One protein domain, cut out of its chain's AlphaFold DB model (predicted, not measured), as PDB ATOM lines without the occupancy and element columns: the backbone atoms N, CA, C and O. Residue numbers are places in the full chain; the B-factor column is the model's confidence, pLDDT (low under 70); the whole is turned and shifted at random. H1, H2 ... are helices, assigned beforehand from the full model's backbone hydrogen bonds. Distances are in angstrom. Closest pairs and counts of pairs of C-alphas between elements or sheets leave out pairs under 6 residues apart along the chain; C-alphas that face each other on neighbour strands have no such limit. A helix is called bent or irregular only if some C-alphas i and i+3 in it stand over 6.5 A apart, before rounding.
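What this domain is: This is residues 186 to 326 of the 1063 residues of the protein "uncharacterized protein LOC105044314" of Elaeis guineensis var. tenera (UniProt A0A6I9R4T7). The model is a long, slim helical hairpin: H1 runs the length of a rod, the chain turns tightly, and H2 comes back beside it, nearly side by side. After H2 an unnamed tail, residues 310 to 326, folds back along the hairpin, while residues 186 to 191 at the beginning of H1 stick out. The printed part has 141 residues with two named helices, H1 then H2, and no named strand; the class is all helix. It is extended, with a radius of gyration of the C-alphas of 28.0 A, and the C-alphas span 100 by 17 by 16 A.

Where its parts are: H1 holds residues 186 to 250 and measures 95.8 A from C-alpha 186 at (-15.237, -61.015, 57.012) to C-alpha 250 at (21.725, 3.955, -2.954). H2 holds residues 254 to 309 and measures 81.9 A, ending with C-alpha 309 at (-2.433, -50.835, 48.379).

How they stand to each other: H1 and H2 form a helical hairpin, with a tight link of 3 residues between them. They touch, with 30 pairs of C-alphas within 8 A; their closest C-alphas, those of Tyr 207 and Arg 301, are 6.2 A apart. Their lines stand at a shallow tilt of 9 degrees, opposite ways, and their centres are 14.6 A apart. O i to N i+4 pairs are within hydrogen-bond range in 60 of 61 cases in H1 and 51 of 52 in H2. Neither helix is bent or irregular.

The domain as a whole: The two C-alphas farthest apart, those of Pro 186 and Val 253, are 100.6 A apart. The C-alphas of Pro 186 and Gly 326, the first and last printed, are 50.5 A apart. The printed part has no cut. The mean pLDDT of the printed part is 96.1, and no printed residue is under 70.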
ATOM      1  N   PRO A 186     -14.589 -61.485  58.241       85.19
ATOM      2  CA  PRO A 186     -15.237 -61.015  57.012       85.19
ATOM      3  C   PRO A 186     -15.564 -59.516  57.022       85.19
ATOM      4  O   PRO A 186     -15.320 -58.833  56.031       85.19
ATOM      5  N   GLN A 187     -16.054 -58.986  58.149       85.69
ATOM      6  CA  GLN A 187     -16.392 -57.562  58.284       85.69
ATOM      7  C   GLN A 187     -15.133 -56.684  58.256       85.69
ATOM      8  O   GLN A 187     -15.108 -55.658  57.582       85.69
ATOM      9  N   ILE A 188     -14.061 -57.123  58.927       87.62
ATOM     10  CA  ILE A 188     -12.774 -56.408  58.952       87.62
ATOM     11  C   ILE A 188     -12.115 -56.383  57.563       87.62
ATOM     12  O   ILE A 188     -11.451 -55.404  57.232       87.62
ATOM     13  N   ARG A 189     -12.302 -57.426  56.739       89.50
ATOM     14  CA  ARG A 189     -11.885 -57.407  55.328       89.50
ATOM     15  C   ARG A 189     -12.719 -56.402  54.527       89.50
ATOM     16  O   ARG A 189     -12.149 -55.457  54.002       89.50
ATOM     17  N   SER A 190     -14.047 -56.538  54.542       92.88
ATOM     18  CA  SER A 190     -14.954 -55.670  53.772       92.88
ATOM     19  C   SER A 190     -14.734 -54.174  54.031       92.88
ATOM     20  O   SER A 190     -14.767 -53.385  53.094       92.88
ATOM     21  N   LEU A 191     -14.472 -53.782  55.285       93.62
ATOM     22  CA  LEU A 191     -14.212 -52.386  55.653       93.62
ATOM     23  C   LEU A 191     -12.864 -51.862  55.119       93.62
ATOM     24  O   LEU A 191     -12.739 -50.676  54.822       93.62
ATOM     25  N   LYS A 192     -11.849 -52.728  54.998       93.75
ATOM     26  CA  LYS A 192     -10.558 -52.368  54.389       93.75
ATOM     27  C   LYS A 192     -10.675 -52.224  52.879       93.75
ATOM     28  O   LYS A 192     -10.102 -51.290  52.330       93.75
ATOM     29  N   ASP A 193     -11.427 -53.116  52.243       94.00
ATOM     30  CA  ASP A 193     -11.638 -53.102  50.797       94.00
ATOM     31  C   ASP A 193     -12.393 -51.816  50.383       94.00
ATOM     32  O   ASP A 193     -11.928 -51.084  49.512       94.00
ATOM     33  N   GLU A 194     -13.463 -51.450  51.106       95.94
ATOM     34  CA  GLU A 194     -14.223 -50.196  50.915       95.94
ATOM     35  C   GLU A 194     -13.381 -48.926  51.183       95.94
ATOM     36  O   GLU A 194     -13.577 -47.881  50.557       95.94
ATOM     37  N   PHE A 195     -12.433 -48.983  52.125       95.38
ATOM     38  CA  PHE A 195     -11.517 -47.870  52.401       95.38
ATOM     39  C   PHE A 195     -10.454 -47.709  51.304       95.38
ATOM     40  O   PHE A 195     -10.164 -46.585  50.891       95.38
ATOM     41  N   LEU A 196      -9.905 -48.821  50.803       95.62
ATOM     42  CA  LEU A 196      -8.943 -48.828  49.703       95.62
ATOM     43  C   LEU A 196      -9.578 -48.320  48.401       95.62
ATOM     44  O   LEU A 196      -8.969 -47.502  47.716       95.62
ATOM     45  N   GLU A 197     -10.810 -48.734  48.095       96.50
ATOM     46  CA  GLU A 197     -11.585 -48.243  46.947       96.50
ATOM     47  C   GLU A 197     -11.707 -46.707  46.974       96.50
ATOM     48  O   GLU A 197     -11.334 -46.031  46.014       96.50
ATOM     49  N   LYS A 198     -12.079 -46.132  48.126       96.38
ATOM     50  CA  LYS A 198     -12.164 -44.671  48.314       96.38
ATOM     51  C   LYS A 198     -10.815 -43.953  48.197       96.38
ATOM     52  O   LYS A 198     -10.776 -42.832  47.690       96.38
ATOM     53  N   GLN A 199      -9.707 -44.564  48.633       96.12
ATOM     54  CA  GLN A 199      -8.371 -43.996  48.394       96.12
ATOM     55  C   GLN A 199      -8.005 -44.014  46.904       96.12
ATOM     56  O   GLN A 199      -7.514 -43.011  46.387       96.12
ATOM     57  N   VAL A 200      -8.277 -45.117  46.201       96.88
ATOM     58  CA  VAL A 200      -8.013 -45.261  44.761       96.88
ATOM     59  C   VAL A 200      -8.824 -44.249  43.946       96.88
ATOM     60  O   VAL A 200      -8.264 -43.596  43.062       96.88
ATOM     61  N   ASP A 201     -10.100 -44.038  44.271       96.88
ATOM     62  CA  ASP A 201     -10.932 -43.011  43.634       96.88
ATOM     63  C   ASP A 201     -10.407 -41.594  43.888       96.88
ATOM     64  O   ASP A 201     -10.270 -40.808  42.947       96.88
ATOM     65  N   MET A 202     -10.018 -41.277  45.127       96.94
ATOM     66  CA  MET A 202      -9.421 -39.982  45.475       96.94
ATOM     67  C   MET A 202      -8.098 -39.732  44.722       96.94
ATOM     68  O   MET A 202      -7.868 -38.626  44.223       96.94
ATOM     69  N   ILE A 203      -7.251 -40.758  44.568       97.38
ATOM     70  CA  ILE A 203      -6.029 -40.706  43.748       97.38
ATOM     71  C   ILE A 203      -6.368 -40.458  42.271       97.38
ATOM     72  O   ILE A 203      -5.745 -39.610  41.624       97.38
ATOM     73  N   ASN A 204      -7.369 -41.156  41.729       97.50
ATOM     74  CA  ASN A 204      -7.800 -41.002  40.340       97.50
ATOM     75  C   ASN A 204      -8.408 -39.614  40.065       97.50
ATOM     76  O   ASN A 204      -8.121 -39.024  39.016       97.50
ATOM     77  N   GLU A 205      -9.190 -39.050  40.991       97.50
ATOM     78  CA  GLU A 205      -9.720 -37.687  40.870       97.50
ATOM     79  C   GLU A 205      -8.591 -36.647  40.920       97.50
ATOM     80  O   GLU A 205      -8.510 -35.774  40.044       97.50
ATOM     81  N   LEU A 206      -7.675 -36.772  41.891       96.75
ATOM     82  CA  LEU A 206      -6.522 -35.886  42.041       96.75
ATOM     83  C   LEU A 206      -5.647 -35.908  40.781       96.75
ATOM     84  O   LEU A 206      -5.382 -34.850  40.208       96.75
ATOM     85  N   TYR A 207      -5.250 -37.091  40.306       97.25
ATOM     86  CA  TYR A 207      -4.498 -37.254  39.060       97.25
ATOM     87  C   TYR A 207      -5.224 -36.608  37.874       97.25
ATOM     88  O   TYR A 207      -4.639 -35.806  37.144       97.25
ATOM     89  N   SER A 208      -6.529 -36.859  37.728       97.62
ATOM     90  CA  SER A 208      -7.340 -36.281  36.651       97.62
ATOM     91  C   SER A 208      -7.378 -34.747  36.701       97.62
ATOM     92  O   SER A 208      -7.317 -34.086  35.661       97.62
ATOM     93  N   ARG A 209      -7.461 -34.155  37.900       97.62
ATOM     94  CA  ARG A 209      -7.423 -32.700  38.134       97.62
ATOM     95  C   ARG A 209      -6.042 -32.108  37.836       97.62
ATOM     96  O   ARG A 209      -5.950 -31.053  37.199       97.62
ATOM     97  N   ARG A 210      -4.972 -32.788  38.252       97.38
ATOM     98  CA  ARG A 210      -3.579 -32.394  37.987       97.38
ATOM     99  C   ARG A 210      -3.260 -32.434  36.495       97.38
ATOM    100  O   ARG A 210      -2.833 -31.419  35.944       97.38
ATOM    101  N   LEU A 211      -3.572 -33.540  35.818       97.19
ATOM    102  CA  LEU A 211      -3.347 -33.724  34.383       97.19
ATOM    103  C   LEU A 211      -4.113 -32.690  33.542       97.19
ATOM    104  O   LEU A 211      -3.524 -32.071  32.657       97.19
ATOM    105  N   ARG A 212      -5.389 -32.414  33.862       97.19
ATOM    106  CA  ARG A 212      -6.162 -31.321  33.234       97.19
ATOM    107  C   ARG A 212      -5.464 -29.963  33.381       97.19
ATOM    108  O   ARG A 212      -5.415 -29.189  32.424       97.19
ATOM    109  N   THR A 213      -4.886 -29.684  34.549       96.19
ATOM    110  CA  THR A 213      -4.171 -28.424  34.815       96.19
ATOM    111  C   THR A 213      -2.843 -28.345  34.050       96.19
ATOM    112  O   THR A 213      -2.531 -27.305  33.465       96.19
ATOM    113  N   LEU A 214      -2.092 -29.450  33.979       96.75
ATOM    114  CA  LEU A 214      -0.871 -29.565  33.177       96.75
ATOM    115  C   LEU A 214      -1.159 -29.353  31.683       96.75
ATOM    116  O   LEU A 214      -0.511 -28.521  31.050       96.75
ATOM    117  N   LEU A 215      -2.161 -30.039  31.125       96.50
ATOM    118  CA  LEU A 215      -2.551 -29.910  29.717       96.50
ATOM    119  C   LEU A 215      -2.991 -28.481  29.364       96.50
ATOM    120  O   LEU A 215      -2.648 -27.974  28.294       96.50
ATOM    121  N   LEU A 216      -3.701 -27.789  30.261       95.75
ATOM    122  CA  LEU A 216      -4.069 -26.382  30.065       95.75
ATOM    123  C   LEU A 216      -2.832 -25.465  30.020       95.75
ATOM    124  O   LEU A 216      -2.780 -24.539  29.204       95.75
ATOM    125  N   LYS A 217      -1.811 -25.751  30.839       95.75
ATOM    126  CA  LYS A 217      -0.528 -25.037  30.819       95.75
ATOM    127  C   LYS A 217       0.270 -25.316  29.541       95.75
ATOM    128  O   LYS A 217       0.702 -24.372  28.885       95.75
ATOM    129  N   GLN A 218       0.387 -26.579  29.135       96.81
ATOM    130  CA  GLN A 218       1.062 -26.982  27.896       96.81
ATOM    131  C   GLN A 218       0.428 -26.313  26.662       96.81
ATOM    132  O   GLN A 218       1.127 -25.751  25.817       96.81
ATOM    133  N   ASN A 219      -0.906 -26.245  26.611       96.88
ATOM    134  CA  ASN A 219      -1.635 -25.511  25.573       96.88
ATOM    135  C   ASN A 219      -1.397 -23.988  25.603       96.88
ATOM    136  O   ASN A 219      -1.459 -23.340  24.558       96.88
ATOM    137  N   LYS A 220      -1.127 -23.392  26.772       95.44
ATOM    138  CA  LYS A 220      -0.719 -21.982  26.876       95.44
ATOM    139  C   LYS A 220       0.690 -21.778  26.308       95.44
ATOM    140  O   LYS A 220       0.856 -20.928  25.438       95.44
ATOM    141  N   GLU A 221       1.653 -22.599  26.723       95.81
ATOM    142  CA  GLU A 221       3.046 -22.548  26.251       95.81
ATOM    143  C   GLU A 221       3.139 -22.725  24.722       95.81
ATOM    144  O   GLU A 221       3.875 -22.003  24.051       95.81
ATOM    145  N   LEU A 222       2.323 -23.612  24.136       96.44
ATOM    146  CA  LEU A 222       2.256 -23.801  22.681       96.44
ATOM    147  C   LEU A 222       1.654 -22.593  21.933       96.44
ATOM    148  O   LEU A 222       2.050 -22.320  20.797       96.44
ATOM    149  N   ARG A 223       0.722 -21.846  22.543       95.00
ATOM    150  CA  ARG A 223       0.219 -20.581  21.972       95.00
ATOM    151  C   ARG A 223       1.281 -19.487  22.034       95.00
ATOM    152  O   ARG A 223       1.512 -18.829  21.027       95.00
ATOM    153  N   GLU A 224       1.963 -19.340  23.167       95.00
ATOM    154  CA  GLU A 224       3.053 -18.370  23.346       95.00
ATOM    155  C   GLU A 224       4.213 -18.639  22.370       95.00
ATOM    156  O   GLU A 224       4.712 -17.711  21.733       95.00
ATOM    157  N   PHE A 225       4.560 -19.914  22.146       96.81
ATOM    158  CA  PHE A 225       5.507 -20.335  21.110       96.81
ATOM    159  C   PHE A 225       5.076 -19.890  19.699       96.81
ATOM    160  O   PHE A 225       5.878 -19.319  18.957       96.81
ATOM    161  N   LYS A 226       3.808 -20.123  19.318       95.44
ATOM    162  CA  LYS A 226       3.273 -19.711  18.005       95.44
ATOM    163  C   LYS A 226       3.314 -18.188  17.825       95.44
ATOM    164  O   LYS A 226       3.722 -17.728  16.760       95.44
ATOM    165  N   THR A 227       2.952 -17.423  18.857       95.25
ATOM    166  CA  THR A 227       3.022 -15.953  18.835       95.25
ATOM    167  C   THR A 227       4.459 -15.473  18.626       95.25
ATOM    168  O   THR A 227       4.711 -14.721  17.685       95.25
ATOM    169  N   LEU A 228       5.424 -15.963  19.418       95.06
ATOM    170  CA  LEU A 228       6.809 -15.494  19.311       95.06
ATOM    171  C   LEU A 228       7.491 -15.927  17.996       95.06
ATOM    172  O   LEU A 228       8.346 -15.192  17.496       95.06
ATOM    173  N   LYS A 229       7.091 -17.056  17.377       96.50
ATOM    174  CA  LYS A 229       7.506 -17.361  15.994       96.50
ATOM    175  C   LYS A 229       7.034 -16.263  15.035       96.50
ATOM    176  O   LYS A 229       7.847 -15.744  14.274       96.50
ATOM    177  N   GLY A 230       5.752 -15.893  15.079       95.38
ATOM    178  CA  GLY A 230       5.194 -14.847  14.214       95.38
ATOM    179  C   GLY A 230       5.866 -13.482  14.409       95.38
ATOM    180  O   GLY A 230       6.157 -12.792  13.434       95.38
ATOM    181  N   GLU A 231       6.179 -13.116  15.653       95.44
ATOM    182  CA  GLU A 231       6.884 -11.871  15.981       95.44
ATOM    183  C   GLU A 231       8.310 -11.833  15.412       95.44
ATOM    184  O   GLU A 231       8.663 -10.868  14.734       95.44
ATOM    185  N   GLN A 232       9.112 -12.885  15.617       95.94
ATOM    186  CA  GLN A 232      10.489 -12.948  15.099       95.94
ATOM    187  C   GLN A 232      10.529 -13.056  13.564       95.94
ATOM    188  O   GLN A 232      11.370 -12.429  12.921       95.94
ATOM    189  N   GLN A 233       9.577 -13.768  12.954       96.38
ATOM    190  CA  GLN A 233       9.427 -13.810  11.497       96.38
ATOM    191  C   GLN A 233       9.080 -12.422  10.925       96.38
ATOM    192  O   GLN A 233       9.597 -12.025   9.881       96.38
ATOM    193  N   MET A 234       8.249 -11.646  11.631       96.19
ATOM    194  CA  MET A 234       7.941 -10.260  11.265       96.19
ATOM    195  C   MET A 234       9.133  -9.314  11.488       96.19
ATOM    196  O   MET A 234       9.313  -8.383  10.707       96.19
ATOM    197  N   GLU A 235       9.947  -9.527  12.524       95.88
ATOM    198  CA  GLU A 235      11.196  -8.789  12.774       95.88
ATOM    199  C   GLU A 235      12.181  -8.972  11.603       95.88
ATOM    200  O   GLU A 235      12.646  -7.990  11.024       95.88
ATOM    201  N   LEU A 236      12.386 -10.218  11.160       96.00
ATOM    202  CA  LEU A 236      13.237 -10.553  10.013       96.00
ATOM    203  C   LEU A 236      12.688  -9.986   8.687       96.00
ATOM    204  O   LEU A 236      13.439  -9.418   7.891       96.00
ATOM    205  N   ALA A 237      11.371 -10.058   8.461       96.44
ATOM    206  CA  ALA A 237      10.728  -9.471   7.281       96.44
ATOM    207  C   ALA A 237      10.792  -7.928   7.254       96.44
ATOM    208  O   ALA A 237      10.908  -7.337   6.180       96.44
ATOM    209  N   LYS A 238      10.754  -7.260   8.417       96.69
ATOM    210  CA  LYS A 238      10.966  -5.804   8.520       96.69
ATOM    211  C   LYS A 238      12.391  -5.421   8.129       96.69
ATOM    212  O   LYS A 238      12.545  -4.466   7.374       96.69
ATOM    213  N   MET A 239      13.398  -6.173   8.585       96.31
ATOM    214  CA  MET A 239      14.800  -5.934   8.219       96.31
ATOM    215  C   MET A 239      14.989  -5.970   6.697       96.31
ATOM    216  O   MET A 239      15.446  -4.989   6.122       96.31
ATOM    217  N   LYS A 240      14.478  -7.016   6.029       96.88
ATOM    218  CA  LYS A 240      14.507  -7.132   4.561       96.88
ATOM    219  C   LYS A 240      13.930  -5.907   3.842       96.88
ATOM    220  O   LYS A 240      14.464  -5.482   2.825       96.88
ATOM    221  N   ASN A 241      12.823  -5.358   4.340       97.81
ATOM    222  CA  ASN A 241      12.188  -4.197   3.718       97.81
ATOM    223  C   ASN A 241      13.033  -2.923   3.887       97.81
ATOM    224  O   ASN A 241      13.130  -2.145   2.945       97.81
ATOM    225  N   LEU A 242      13.698  -2.749   5.036       97.31
ATOM    226  CA  LEU A 242      14.657  -1.657   5.245       97.31
ATOM    227  C   LEU A 242      15.881  -1.798   4.325       97.31
ATOM    228  O   LEU A 242      16.319  -0.809   3.742       97.31
ATOM    229  N   ASP A 243      16.388  -3.019   4.143       96.44
ATOM    230  CA  ASP A 243      17.503  -3.301   3.232       96.44
ATOM    231  C   ASP A 243      17.110  -3.065   1.753       96.44
ATOM    232  O   ASP A 243      17.903  -2.535   0.974       96.44
ATOM    233  N   LEU A 244      15.865  -3.381   1.362       97.75
ATOM    234  CA  LEU A 244      15.310  -3.050   0.040       97.75
ATOM    235  C   LEU A 244      15.199  -1.533  -0.171       97.75
ATOM    236  O   LEU A 244      15.644  -1.029  -1.204       97.75
ATOM    237  N   ASP A 245      14.651  -0.798   0.799       97.25
ATOM    238  CA  ASP A 245      14.543   0.665   0.735       97.25
ATOM    239  C   ASP A 245      15.930   1.337   0.690       97.25
ATOM    240  O   ASP A 245      16.123   2.314  -0.038       97.25
ATOM    241  N   LEU A 246      16.928   0.778   1.385       97.50
ATOM    242  CA  LEU A 246      18.323   1.223   1.315       97.50
ATOM    243  C   LEU A 246      18.938   0.979  -0.074       97.50
ATOM    244  O   LEU A 246      19.558   1.883  -0.635       97.50
ATOM    245  N   ILE A 247      18.728  -0.202  -0.668       97.31
ATOM    246  CA  ILE A 247      19.164  -0.508  -2.043       97.31
ATOM    247  C   ILE A 247      18.525   0.464  -3.046       97.31
ATOM    248  O   ILE A 247      19.224   0.984  -3.919       97.31
ATOM    249  N   HIS A 248      17.231   0.759  -2.896       96.25
ATOM    250  CA  HIS A 248      16.513   1.736  -3.722       96.25
ATOM    251  C   HIS A 248      17.049   3.168  -3.563       96.25
ATOM    252  O   HIS A 248      17.082   3.917  -4.537       96.25
ATOM    253  N   ALA A 249      17.482   3.553  -2.360       96.88
ATOM    254  CA  ALA A 249      18.062   4.868  -2.100       96.88
ATOM    255  C   ALA A 249      19.508   5.008  -2.615       96.88
ATOM    256  O   ALA A 249      19.907   6.093  -3.034       96.88
ATOM    257  N   MET A 250      20.301   3.929  -2.590       96.62
ATOM    258  CA  MET A 250      21.725   3.955  -2.954       96.62
ATOM    259  C   MET A 250      22.009   3.705  -4.444       96.62
ATOM    260  O   MET A 250      23.052   4.138  -4.940       96.62
ATOM    261  N   HIS A 251      21.134   3.003  -5.171       94.69
ATOM    262  CA  HIS A 251      21.415   2.552  -6.538       94.69
ATOM    263  C   HIS A 251      20.460   3.152  -7.580       94.69
ATOM    264  O   HIS A 251      19.426   2.585  -7.906       94.69
ATOM    265  N   VAL A 252      20.876   4.278  -8.172       94.44
ATOM    266  CA  VAL A 252      20.145   5.002  -9.237       94.44
ATOM    267  C   VAL A 252      20.131   4.251 -10.584       94.44
ATOM    268  O   VAL A 252      19.307   4.543 -11.448       94.44
ATOM    269  N   VAL A 253      21.044   3.295 -10.793       96.62
ATOM    270  CA  VAL A 253      21.157   2.514 -12.038       96.62
ATOM    271  C   VAL A 253      20.359   1.206 -11.906       96.62
ATOM    272  O   VAL A 253      20.773   0.351 -11.116       96.62
ATOM    273  N   PRO A 254      19.280   0.989 -12.693       96.56
ATOM    274  CA  PRO A 254      18.369  -0.142 -12.492       96.56
ATOM    275  C   PRO A 254      19.034  -1.522 -12.530       96.56
ATOM    276  O   PRO A 254      18.737  -2.360 -11.692       96.56
ATOM    277  N   SER A 255      20.007  -1.759 -13.415       96.00
ATOM    278  CA  SER A 255      20.697  -3.059 -13.487       96.00
ATOM    279  C   SER A 255      21.526  -3.391 -12.238       96.00
ATOM    280  O   SER A 255      21.670  -4.561 -11.884       96.00
ATOM    281  N   VAL A 256      22.052  -2.376 -11.542       96.06
ATOM    282  CA  VAL A 256      22.763  -2.549 -10.263       96.06
ATOM    283  C   VAL A 256      21.759  -2.754  -9.128       96.06
ATOM    284  O   VAL A 256      21.971  -3.611  -8.270       96.06
ATOM    285  N   GLN A 257      20.654  -2.005  -9.151       96.75
ATOM    286  CA  GLN A 257      19.532  -2.147  -8.225       96.75
ATOM    287  C   GLN A 257      18.933  -3.565  -8.291       96.75
ATOM    288  O   GLN A 257      18.879  -4.241  -7.268       96.75
ATOM    289  N   ASP A 258      18.579  -4.061  -9.480       96.81
ATOM    290  CA  ASP A 258      18.006  -5.396  -9.700       96.81
ATOM    291  C   ASP A 258      18.944  -6.517  -9.222       96.81
ATOM    292  O   ASP A 258      18.511  -7.450  -8.540       96.81
ATOM    293  N   TYR A 259      20.247  -6.412  -9.510       97.31
ATOM    294  CA  TYR A 259      21.251  -7.366  -9.024       97.31
ATOM    295  C   TYR A 259      21.341  -7.382  -7.488       97.31
ATOM    296  O   TYR A 259      21.365  -8.452  -6.876       97.31
ATOM    297  N   ARG A 260      21.334  -6.204  -6.848       97.62
ATOM    298  CA  ARG A 260      21.343  -6.074  -5.381       97.62
ATOM    299  C   ARG A 260      20.058  -6.610  -4.747       97.62
ATOM    300  O   ARG A 260      20.137  -7.326  -3.753       97.62
ATOM    301  N   ILE A 261      18.897  -6.332  -5.345       97.88
ATOM    302  CA  ILE A 261      17.602  -6.886  -4.927       97.88
ATOM    303  C   ILE A 261      17.619  -8.413  -5.035       97.88
ATOM    304  O   ILE A 261      17.150  -9.087  -4.118       97.88
ATOM    305  N   LYS A 262      18.170  -8.988  -6.115       98.06
ATOM    306  CA  LYS A 262      18.292 -10.448  -6.255       98.06
ATOM    307  C   LYS A 262      19.133 -11.045  -5.123       98.06
ATOM    308  O   LYS A 262      18.659 -11.960  -4.454       98.06
ATOM    309  N   LEU A 263      20.320 -10.488  -4.870       97.62
ATOM    310  CA  LEU A 263      21.226 -10.954  -3.815       97.62
ATOM    311  C   LEU A 263      20.580 -10.878  -2.418       97.62
ATOM    312  O   LEU A 263      20.652 -11.838  -1.657       97.62
ATOM    313  N   LEU A 264      19.874  -9.785  -2.106       97.06
ATOM    314  CA  LEU A 264      19.141  -9.642  -0.841       97.06
ATOM    315  C   LEU A 264      17.979 -10.644  -0.708       97.06
ATOM    316  O   LEU A 264      17.682 -11.102   0.393       97.06
ATOM    317  N   ASN A 265      17.302 -11.002  -1.803       97.25
ATOM    318  CA  ASN A 265      16.253 -12.027  -1.769       97.25
ATOM    319  C   ASN A 265      16.820 -13.429  -1.504       97.25
ATOM    320  O   ASN A 265      16.235 -14.170  -0.717       97.25
ATOM    321  N   GLU A 266      17.949 -13.767  -2.128       97.81
ATOM    322  CA  GLU A 266      18.673 -15.028  -1.930       97.81
ATOM    323  C   GLU A 266      19.178 -15.155  -0.483       97.81
ATOM    324  O   GLU A 266      18.895 -16.137   0.208       97.81
ATOM    325  N   GLU A 267      19.816 -14.099   0.026       96.44
ATOM    326  CA  GLU A 267      20.264 -14.005   1.414       96.44
ATOM    327  C   GLU A 267      19.104 -14.099   2.419       96.44
ATOM    328  O   GLU A 267      19.185 -14.833   3.405       96.44
ATOM    329  N   PHE A 268      18.001 -13.388   2.168       96.81
ATOM    330  CA  PHE A 268      16.811 -13.458   3.012       96.81
ATOM    331  C   PHE A 268      16.191 -14.860   3.031       96.81
ATOM    332  O   PHE A 268      15.732 -15.288   4.089       96.81
ATOM    333  N   SER A 269      16.193 -15.580   1.902       97.31
ATOM    334  CA  SER A 269      15.727 -16.972   1.855       97.31
ATOM    335  C   SER A 269      16.559 -17.838   2.797       97.31
ATOM    336  O   SER A 269      16.006 -18.440   3.712       97.31
ATOM    337  N   LYS A 270      17.892 -17.779   2.682       96.94
ATOM    338  CA  LYS A 270      18.802 -18.511   3.573       96.94
ATOM    339  C   LYS A 270      18.574 -18.173   5.055       96.94
ATOM    340  O   LYS A 270      18.502 -19.075   5.887       96.94
ATOM    341  N   ARG A 271      18.411 -16.885   5.396       96.12
ATOM    342  CA  ARG A 271      18.093 -16.445   6.772       96.12
ATOM    343  C   ARG A 271      16.744 -17.002   7.260       96.12
ATOM    344  O   ARG A 271      16.626 -17.347   8.434       96.12
ATOM    345  N   MET A 272      15.738 -17.100   6.385       97.00
ATOM    346  CA  MET A 272      14.444 -17.729   6.686       97.00
ATOM    347  C   MET A 272      14.569 -19.244   6.901       97.00
ATOM    348  O   MET A 272      13.995 -19.759   7.858       97.00
ATOM    349  N   ASP A 273      15.355 -19.949   6.086       97.06
ATOM    350  CA  ASP A 273      15.589 -21.393   6.229       97.06
ATOM    351  C   ASP A 273      16.313 -21.730   7.547       97.06
ATOM    352  O   ASP A 273      15.951 -22.680   8.251       97.06
ATOM    353  N   GLU A 274      17.301 -20.913   7.930       97.06
ATOM    354  CA  GLU A 274      17.993 -20.992   9.223       97.06
ATOM    355  C   GLU A 274      17.049 -20.691  10.403       97.06
ATOM    356  O   GLU A 274      17.053 -21.419  11.403       97.06
ATOM    357  N   PHE A 275      16.189 -19.675  10.274       97.25
ATOM    358  CA  PHE A 275      15.158 -19.336  11.258       97.25
ATOM    359  C   PHE A 275      14.142 -20.469  11.457       97.25
ATOM    360  O   PHE A 275      13.838 -20.844  12.593       97.25
ATOM    361  N   ASP A 276      13.642 -21.064  10.374       97.12
ATOM    362  CA  ASP A 276      12.683 -22.163  10.456       97.12
ATOM    363  C   ASP A 276      13.328 -23.465  10.958       97.12
ATOM    364  O   ASP A 276      12.705 -24.215  11.714       97.12
ATOM    365  N   LYS A 277      14.613 -23.700  10.662       97.50
ATOM    366  CA  LYS A 277      15.402 -24.777  11.286       97.50
ATOM    367  C   LYS A 277      15.532 -24.583  12.803       97.50
ATOM    368  O   LYS A 277      15.301 -25.539  13.546       97.50
ATOM    369  N   HIS A 278      15.829 -23.365  13.273       97.69
ATOM    370  CA  HIS A 278      15.842 -23.026  14.707       97.69
ATOM    371  C   HIS A 278      14.470 -23.256  15.348       97.69
ATOM    372  O   HIS A 278      14.365 -23.975  16.342       97.69
ATOM    373  N   MET A 279      13.403 -22.726  14.748       97.38
ATOM    374  CA  MET A 279      12.040 -22.859  15.272       97.38
ATOM    375  C   MET A 279      11.554 -24.316  15.310       97.38
ATOM    376  O   MET A 279      10.939 -24.718  16.299       97.38
ATOM    377  N   ARG A 280      11.886 -25.152  14.313       97.88
ATOM    378  CA  ARG A 280      11.634 -26.606  14.374       97.88
ATOM    379  C   ARG A 280      12.369 -27.262  15.549       97.88
ATOM    380  O   ARG A 280      11.759 -28.046  16.274       97.88
ATOM    381  N   GLY A 281      13.634 -26.908  15.789       97.50
ATOM    382  CA  GLY A 281      14.409 -27.397  16.939       97.50
ATOM    383  C   GLY A 281      13.799 -27.001  18.291       97.50
ATOM    384  O   GLY A 281      13.587 -27.854  19.154       97.50
ATOM    385  N   GLN A 282      13.434 -25.725  18.455       97.81
ATOM    386  CA  GLN A 282      12.781 -25.226  19.669       97.81
ATOM    387  C   GLN A 282      11.401 -25.881  19.891       97.81
ATOM    388  O   GLN A 282      11.079 -26.238  21.026       97.81
ATOM    389  N   ARG A 283      10.613 -26.127  18.825       97.38
ATOM    390  CA  ARG A 283       9.344 -26.880  18.906       97.38
ATOM    391  C   ARG A 283       9.575 -28.321  19.366       97.38
ATOM    392  O   ARG A 283       8.875 -28.763  20.271       97.38
ATOM    393  N   LYS A 284      10.552 -29.046  18.798       97.94
ATOM    394  CA  LYS A 284      10.870 -30.422  19.233       97.94
ATOM    395  C   LYS A 284      11.237 -30.461  20.724       97.94
ATOM    396  O   LYS A 284      10.677 -31.269  21.459       97.94
ATOM    397  N   LYS A 285      12.072 -29.526  21.195       98.00
ATOM    398  CA  LYS A 285      12.427 -29.395  22.622       98.00
ATOM    399  C   LYS A 285      11.204 -29.162  23.525       98.00
ATOM    400  O   LYS A 285      11.079 -29.827  24.548       98.00
ATOM    401  N   LEU A 286      10.287 -28.271  23.132       97.56
ATOM    402  CA  LEU A 286       9.030 -28.031  23.855       97.56
ATOM    403  C   LEU A 286       8.184 -29.312  23.971       97.56
ATOM    404  O   LEU A 286       7.697 -29.626  25.053       97.56
ATOM    405  N   MET A 287       8.041 -30.072  22.879       97.62
ATOM    406  CA  MET A 287       7.236 -31.302  22.860       97.62
ATOM    407  C   MET A 287       7.829 -32.417  23.730       97.62
ATOM    408  O   MET A 287       7.077 -33.061  24.458       97.62
ATOM    409  N   VAL A 288       9.156 -32.602  23.740       97.19
ATOM    410  CA  VAL A 288       9.823 -33.562  24.646       97.19
ATOM    411  C   VAL A 288       9.524 -33.220  26.109       97.19
ATOM    412  O   VAL A 288       9.046 -34.072  26.854       97.19
ATOM    413  N   MET A 289       9.679 -31.951  26.496       97.69
ATOM    414  CA  MET A 289       9.393 -31.480  27.860       97.69
ATOM    415  C   MET A 289       7.889 -31.568  28.211       97.69
ATOM    416  O   MET A 289       7.520 -31.685  29.380       97.69
ATOM    417  N   HIS A 290       6.996 -31.552  27.211       97.56
ATOM    418  CA  HIS A 290       5.555 -31.794  27.387       97.56
ATOM    419  C   HIS A 290       5.199 -33.280  27.535       97.56
ATOM    420  O   HIS A 290       4.203 -33.603  28.186       97.56
ATOM    421  N   ILE A 291       5.980 -34.190  26.950       97.56
ATOM    422  CA  ILE A 291       5.859 -35.643  27.157       97.56
ATOM    423  C   ILE A 291       6.400 -36.010  28.543       97.56
ATOM    424  O   ILE A 291       5.674 -36.593  29.342       97.56
ATOM    425  N   GLU A 292       7.618 -35.575  28.873       97.25
ATOM    426  CA  GLU A 292       8.284 -35.826  30.158       97.25
ATOM    427  C   GLU A 292       7.411 -35.418  31.358       97.25
ATOM    428  O   GLU A 292       7.171 -36.220  32.261       97.25
ATOM    429  N   ALA A 293       6.839 -34.208  31.331       97.25
ATOM    430  CA  ALA A 293       5.956 -33.734  32.395       97.25
ATOM    431  C   ALA A 293       4.666 -34.569  32.541       97.25
ATOM    432  O   ALA A 293       4.175 -34.729  33.655       97.25
ATOM    433  N   ARG A 294       4.118 -35.127  31.448       97.25
ATOM    434  CA  ARG A 294       2.940 -36.017  31.504       97.25
ATOM    435  C   ARG A 294       3.309 -37.396  32.047       97.25
ATOM    436  O   ARG A 294       2.599 -37.915  32.903       97.25
ATOM    437  N   ASN A 295       4.445 -37.943  31.616       97.38
ATOM    438  CA  ASN A 295       4.970 -39.212  32.120       97.38
ATOM    439  C   ASN A 295       5.262 -39.132  33.627       97.38
ATOM    440  O   ASN A 295       4.975 -40.081  34.350       97.38
ATOM    441  N   LYS A 296       5.745 -37.982  34.119       97.19
ATOM    442  CA  LYS A 296       5.950 -37.744  35.553       97.19
ATOM    443  C   LYS A 296       4.646 -37.707  36.357       97.19
ATOM    444  O   LYS A 296       4.591 -38.307  37.425       97.19
ATOM    445  N   GLU A 297       3.592 -37.052  35.863       97.44
ATOM    446  CA  GLU A 297       2.276 -37.090  36.526       97.44
ATOM    447  C   GLU A 297       1.670 -38.506  36.522       97.44
ATOM    448  O   GLU A 297       1.076 -38.899  37.525       97.44
ATOM    449  N   LYS A 298       1.856 -39.294  35.446       97.62
ATOM    450  CA  LYS A 298       1.462 -40.716  35.422       97.62
ATOM    451  C   LYS A 298       2.231 -41.514  36.482       97.62
ATOM    452  O   LYS A 298       1.610 -42.172  37.306       97.62
ATOM    453  N   TRP A 299       3.559 -41.398  36.505       98.00
ATOM    454  CA  TRP A 299       4.412 -42.099  37.468       98.00
ATOM    455  C   TRP A 299       4.036 -41.787  38.926       98.00
ATOM    456  O   TRP A 299       3.937 -42.706  39.728       98.00
ATOM    457  N   MET A 300       3.736 -40.525  39.263       97.44
ATOM    458  CA  MET A 300       3.289 -40.167  40.620       97.44
ATOM    459  C   MET A 300       1.951 -40.820  40.994       97.44
ATOM    460  O   MET A 300       1.819 -41.317  42.107       97.44
ATOM    461  N   ARG A 301       0.979 -40.883  40.070       97.44
ATOM    462  CA  ARG A 301      -0.278 -41.623  40.287       97.44
ATOM    463  C   ARG A 301      -0.012 -43.107  40.525       97.44
ATOM    464  O   ARG A 301      -0.578 -43.675  41.452       97.44
ATOM    465  N   ASP A 302       0.823 -43.719  39.694       97.94
ATOM    466  CA  ASP A 302       1.110 -45.147  39.784       97.94
ATOM    467  C   ASP A 302       1.853 -45.473  41.107       97.94
ATOM    468  O   ASP A 302       1.519 -46.459  41.758       97.94
ATOM    469  N   CYS A 303       2.736 -44.589  41.599       97.25
ATOM    470  CA  CYS A 303       3.306 -44.674  42.955       97.25
ATOM    471  C   CYS A 303       2.247 -44.564  44.067       97.25
ATOM    472  O   CYS A 303       2.195 -45.439  44.930       97.25
ATOM    473  N   TRP A 304       1.370 -43.551  44.034       98.06
ATOM    474  CA  TRP A 304       0.308 -43.393  45.041       98.06
ATOM    475  C   TRP A 304      -0.638 -44.603  45.090       98.06
ATOM    476  O   TRP A 304      -1.130 -44.958  46.159       98.06
ATOM    477  N   LEU A 305      -0.887 -45.266  43.953       97.88
ATOM    478  CA  LEU A 305      -1.701 -46.484  43.905       97.88
ATOM    479  C   LEU A 305      -1.030 -47.670  44.618       97.88
ATOM    480  O   LEU A 305      -1.725 -48.418  45.305       97.88
ATOM    481  N   GLU A 306       0.291 -47.840  44.511       97.69
ATOM    482  CA  GLU A 306       1.009 -48.871  45.281       97.69
ATOM    483  C   GLU A 306       1.127 -48.508  46.772       97.69
ATOM    484  O   GLU A 306       0.943 -49.373  47.629       97.69
ATOM    485  N   GLU A 307       1.338 -47.232  47.106       97.12
ATOM    486  CA  GLU A 307       1.342 -46.741  48.492       97.12
ATOM    487  C   GLU A 307      -0.021 -46.938  49.183       97.12
ATOM    488  O   GLU A 307      -0.074 -47.349  50.345       97.12
ATOM    489  N   ALA A 308      -1.130 -46.726  48.463       96.81
ATOM    490  CA  ALA A 308      -2.483 -46.996  48.950       96.81
ATOM    491  C   ALA A 308      -2.719 -48.498  49.187       96.81
ATOM    492  O   ALA A 308      -3.171 -48.886  50.265       96.81
ATOM    493  N   LYS A 309      -2.345 -49.365  48.231       96.31
ATOM    494  CA  LYS A 309      -2.433 -50.835  48.379       96.31
ATOM    495  C   LYS A 309      -1.615 -51.354  49.565       96.31
ATOM    496  O   LYS A 309      -2.054 -52.272  50.255       96.31
ATOM    497  N   ALA A 310      -0.442 -50.771  49.807       96.81
ATOM    498  CA  ALA A 310       0.410 -51.097  50.949       96.81
ATOM    499  C   ALA A 310      -0.085 -50.487  52.280       96.81
ATOM    500  O   ALA A 310       0.418 -50.858  53.339       96.81
ATOM    501  N   GLY A 311      -1.074 -49.585  52.251       96.00
ATOM    502  CA  GLY A 311      -1.611 -48.911  53.436       96.00
ATOM    503  C   GLY A 311      -0.670 -47.863  54.039       96.00
ATOM    504  O   GLY A 311      -0.757 -47.597  55.236       96.00
ATOM    505  N   ILE A 312       0.236 -47.302  53.230       97.00
ATOM    506  CA  ILE A 312       1.282 -46.346  53.641       97.00
ATOM    507  C   ILE A 312       1.148 -44.961  52.988       97.00
ATOM    508  O   ILE A 312       2.002 -44.110  53.225       97.00
ATOM    509  N   LEU A 313       0.109 -44.735  52.173       96.69
ATOM    510  CA  LEU A 313      -0.157 -43.452  51.514       96.69
ATOM    511  C   LEU A 313      -0.183 -42.303  52.535       96.69
ATOM    512  O   LEU A 313      -1.009 -42.290  53.450       96.69
ATOM    513  N   GLU A 314       0.716 -41.335  52.363       94.81
ATOM    514  CA  GLU A 314       0.833 -40.186  53.260       94.81
ATOM    515  C   GLU A 314      -0.373 -39.245  53.108       94.81
ATOM    516  O   GLU A 314      -0.779 -38.905  51.995       94.81
ATOM    517  N   GLU A 315      -0.927 -38.763  54.225       90.56
ATOM    518  CA  GLU A 315      -2.118 -37.898  54.238       90.56
ATOM    519  C   GLU A 315      -1.904 -36.548  53.512       90.56
ATOM    520  O   GLU A 315      -2.876 -35.881  53.171       90.56
ATOM    521  N   SER A 316      -0.655 -36.171  53.209       90.88
ATOM    522  CA  SER A 316      -0.244 -34.967  52.465       90.88
ATOM    523  C   SER A 316       0.010 -35.168  50.959       90.88
ATOM    524  O   SER A 316       0.446 -34.229  50.291       90.88
ATOM    525  N   PHE A 317      -0.287 -36.336  50.367       92.19
ATOM    526  CA  PHE A 317       0.035 -36.626  48.951       92.19
ATOM    527  C   PHE A 317      -0.529 -35.610  47.925       92.19
ATOM    528  O   PHE A 317       0.019 -35.447  46.831       92.19
ATOM    529  N   TYR A 318      -1.582 -34.864  48.279       91.12
ATOM    530  CA  TYR A 318      -2.144 -33.785  47.456       91.12
ATOM    531  C   TYR A 318      -1.296 -32.500  47.391       91.12
ATOM    532  O   TYR A 318      -1.514 -31.699  46.479       91.12
ATOM    533  N   GLU A 319      -0.339 -32.281  48.300       94.12
ATOM    534  CA  GLU A 319       0.471 -31.048  48.359       94.12
ATOM    535  C   GLU A 319       1.631 -31.014  47.349       94.12
ATOM    536  O   GLU A 319       2.207 -29.955  47.086       94.12
ATOM    537  N   ILE A 320       1.965 -32.159  46.744       93.38
ATOM    538  CA  ILE A 320       3.078 -32.296  45.796       93.38
ATOM    539  C   ILE A 320       2.911 -31.291  44.632       93.38
ATOM    540  O   ILE A 320       1.861 -31.274  43.986       93.38
ATOM    541  N   PRO A 321       3.918 -30.461  44.288       94.31
ATOM    542  CA  PRO A 321       3.792 -29.488  43.202       94.31
ATOM    543  C   PRO A 321       3.432 -30.105  41.839       94.31
ATOM    544  O   PRO A 321       3.758 -31.255  41.541       94.31
ATOM    545  N   LEU A 322       2.778 -29.326  40.972       94.25
ATOM    546  CA  LEU A 322       2.533 -29.717  39.576       94.25
ATOM    547  C   LEU A 322       3.840 -29.758  38.778       94.25
ATOM    548  O   LEU A 322       4.659 -28.838  38.872       94.25
ATOM    549  N   SER A 323       3.994 -30.777  37.929       92.50
ATOM    550  CA  SER A 323       5.148 -30.929  37.038       92.50
ATOM    551  C   SER A 323       5.284 -29.726  36.100       92.50
ATOM    552  O   SER A 323       4.519 -29.541  35.155       92.50
ATOM    553  N   ASN A 324       6.269 -28.871  36.374       90.44
ATOM    554  CA  ASN A 324       6.575 -27.706  35.557       90.44
ATOM    555  C   ASN A 324       7.501 -28.101  34.402       90.44
ATOM    556  O   ASN A 324       8.571 -28.650  34.642       90.44
ATOM    557  N   THR A 325       7.135 -27.742  33.171       89.19
ATOM    558  CA  THR A 325       8.000 -27.900  31.993       89.19
ATOM    559  C   THR A 325       9.251 -27.027  32.117       89.19
ATOM    560  O   THR A 325      10.342 -27.454  31.771       89.19
ATOM    561  N   GLY A 326       9.116 -25.790  32.611       92.25
ATOM    562  CA  GLY A 326      10.218 -24.825  32.686       92.25
ATOM    563  C   GLY A 326      10.763 -24.386  31.318       92.25
ATOM    564  O   GLY A 326      11.861 -23.834  31.254       92.25
TER     565      GLY A 326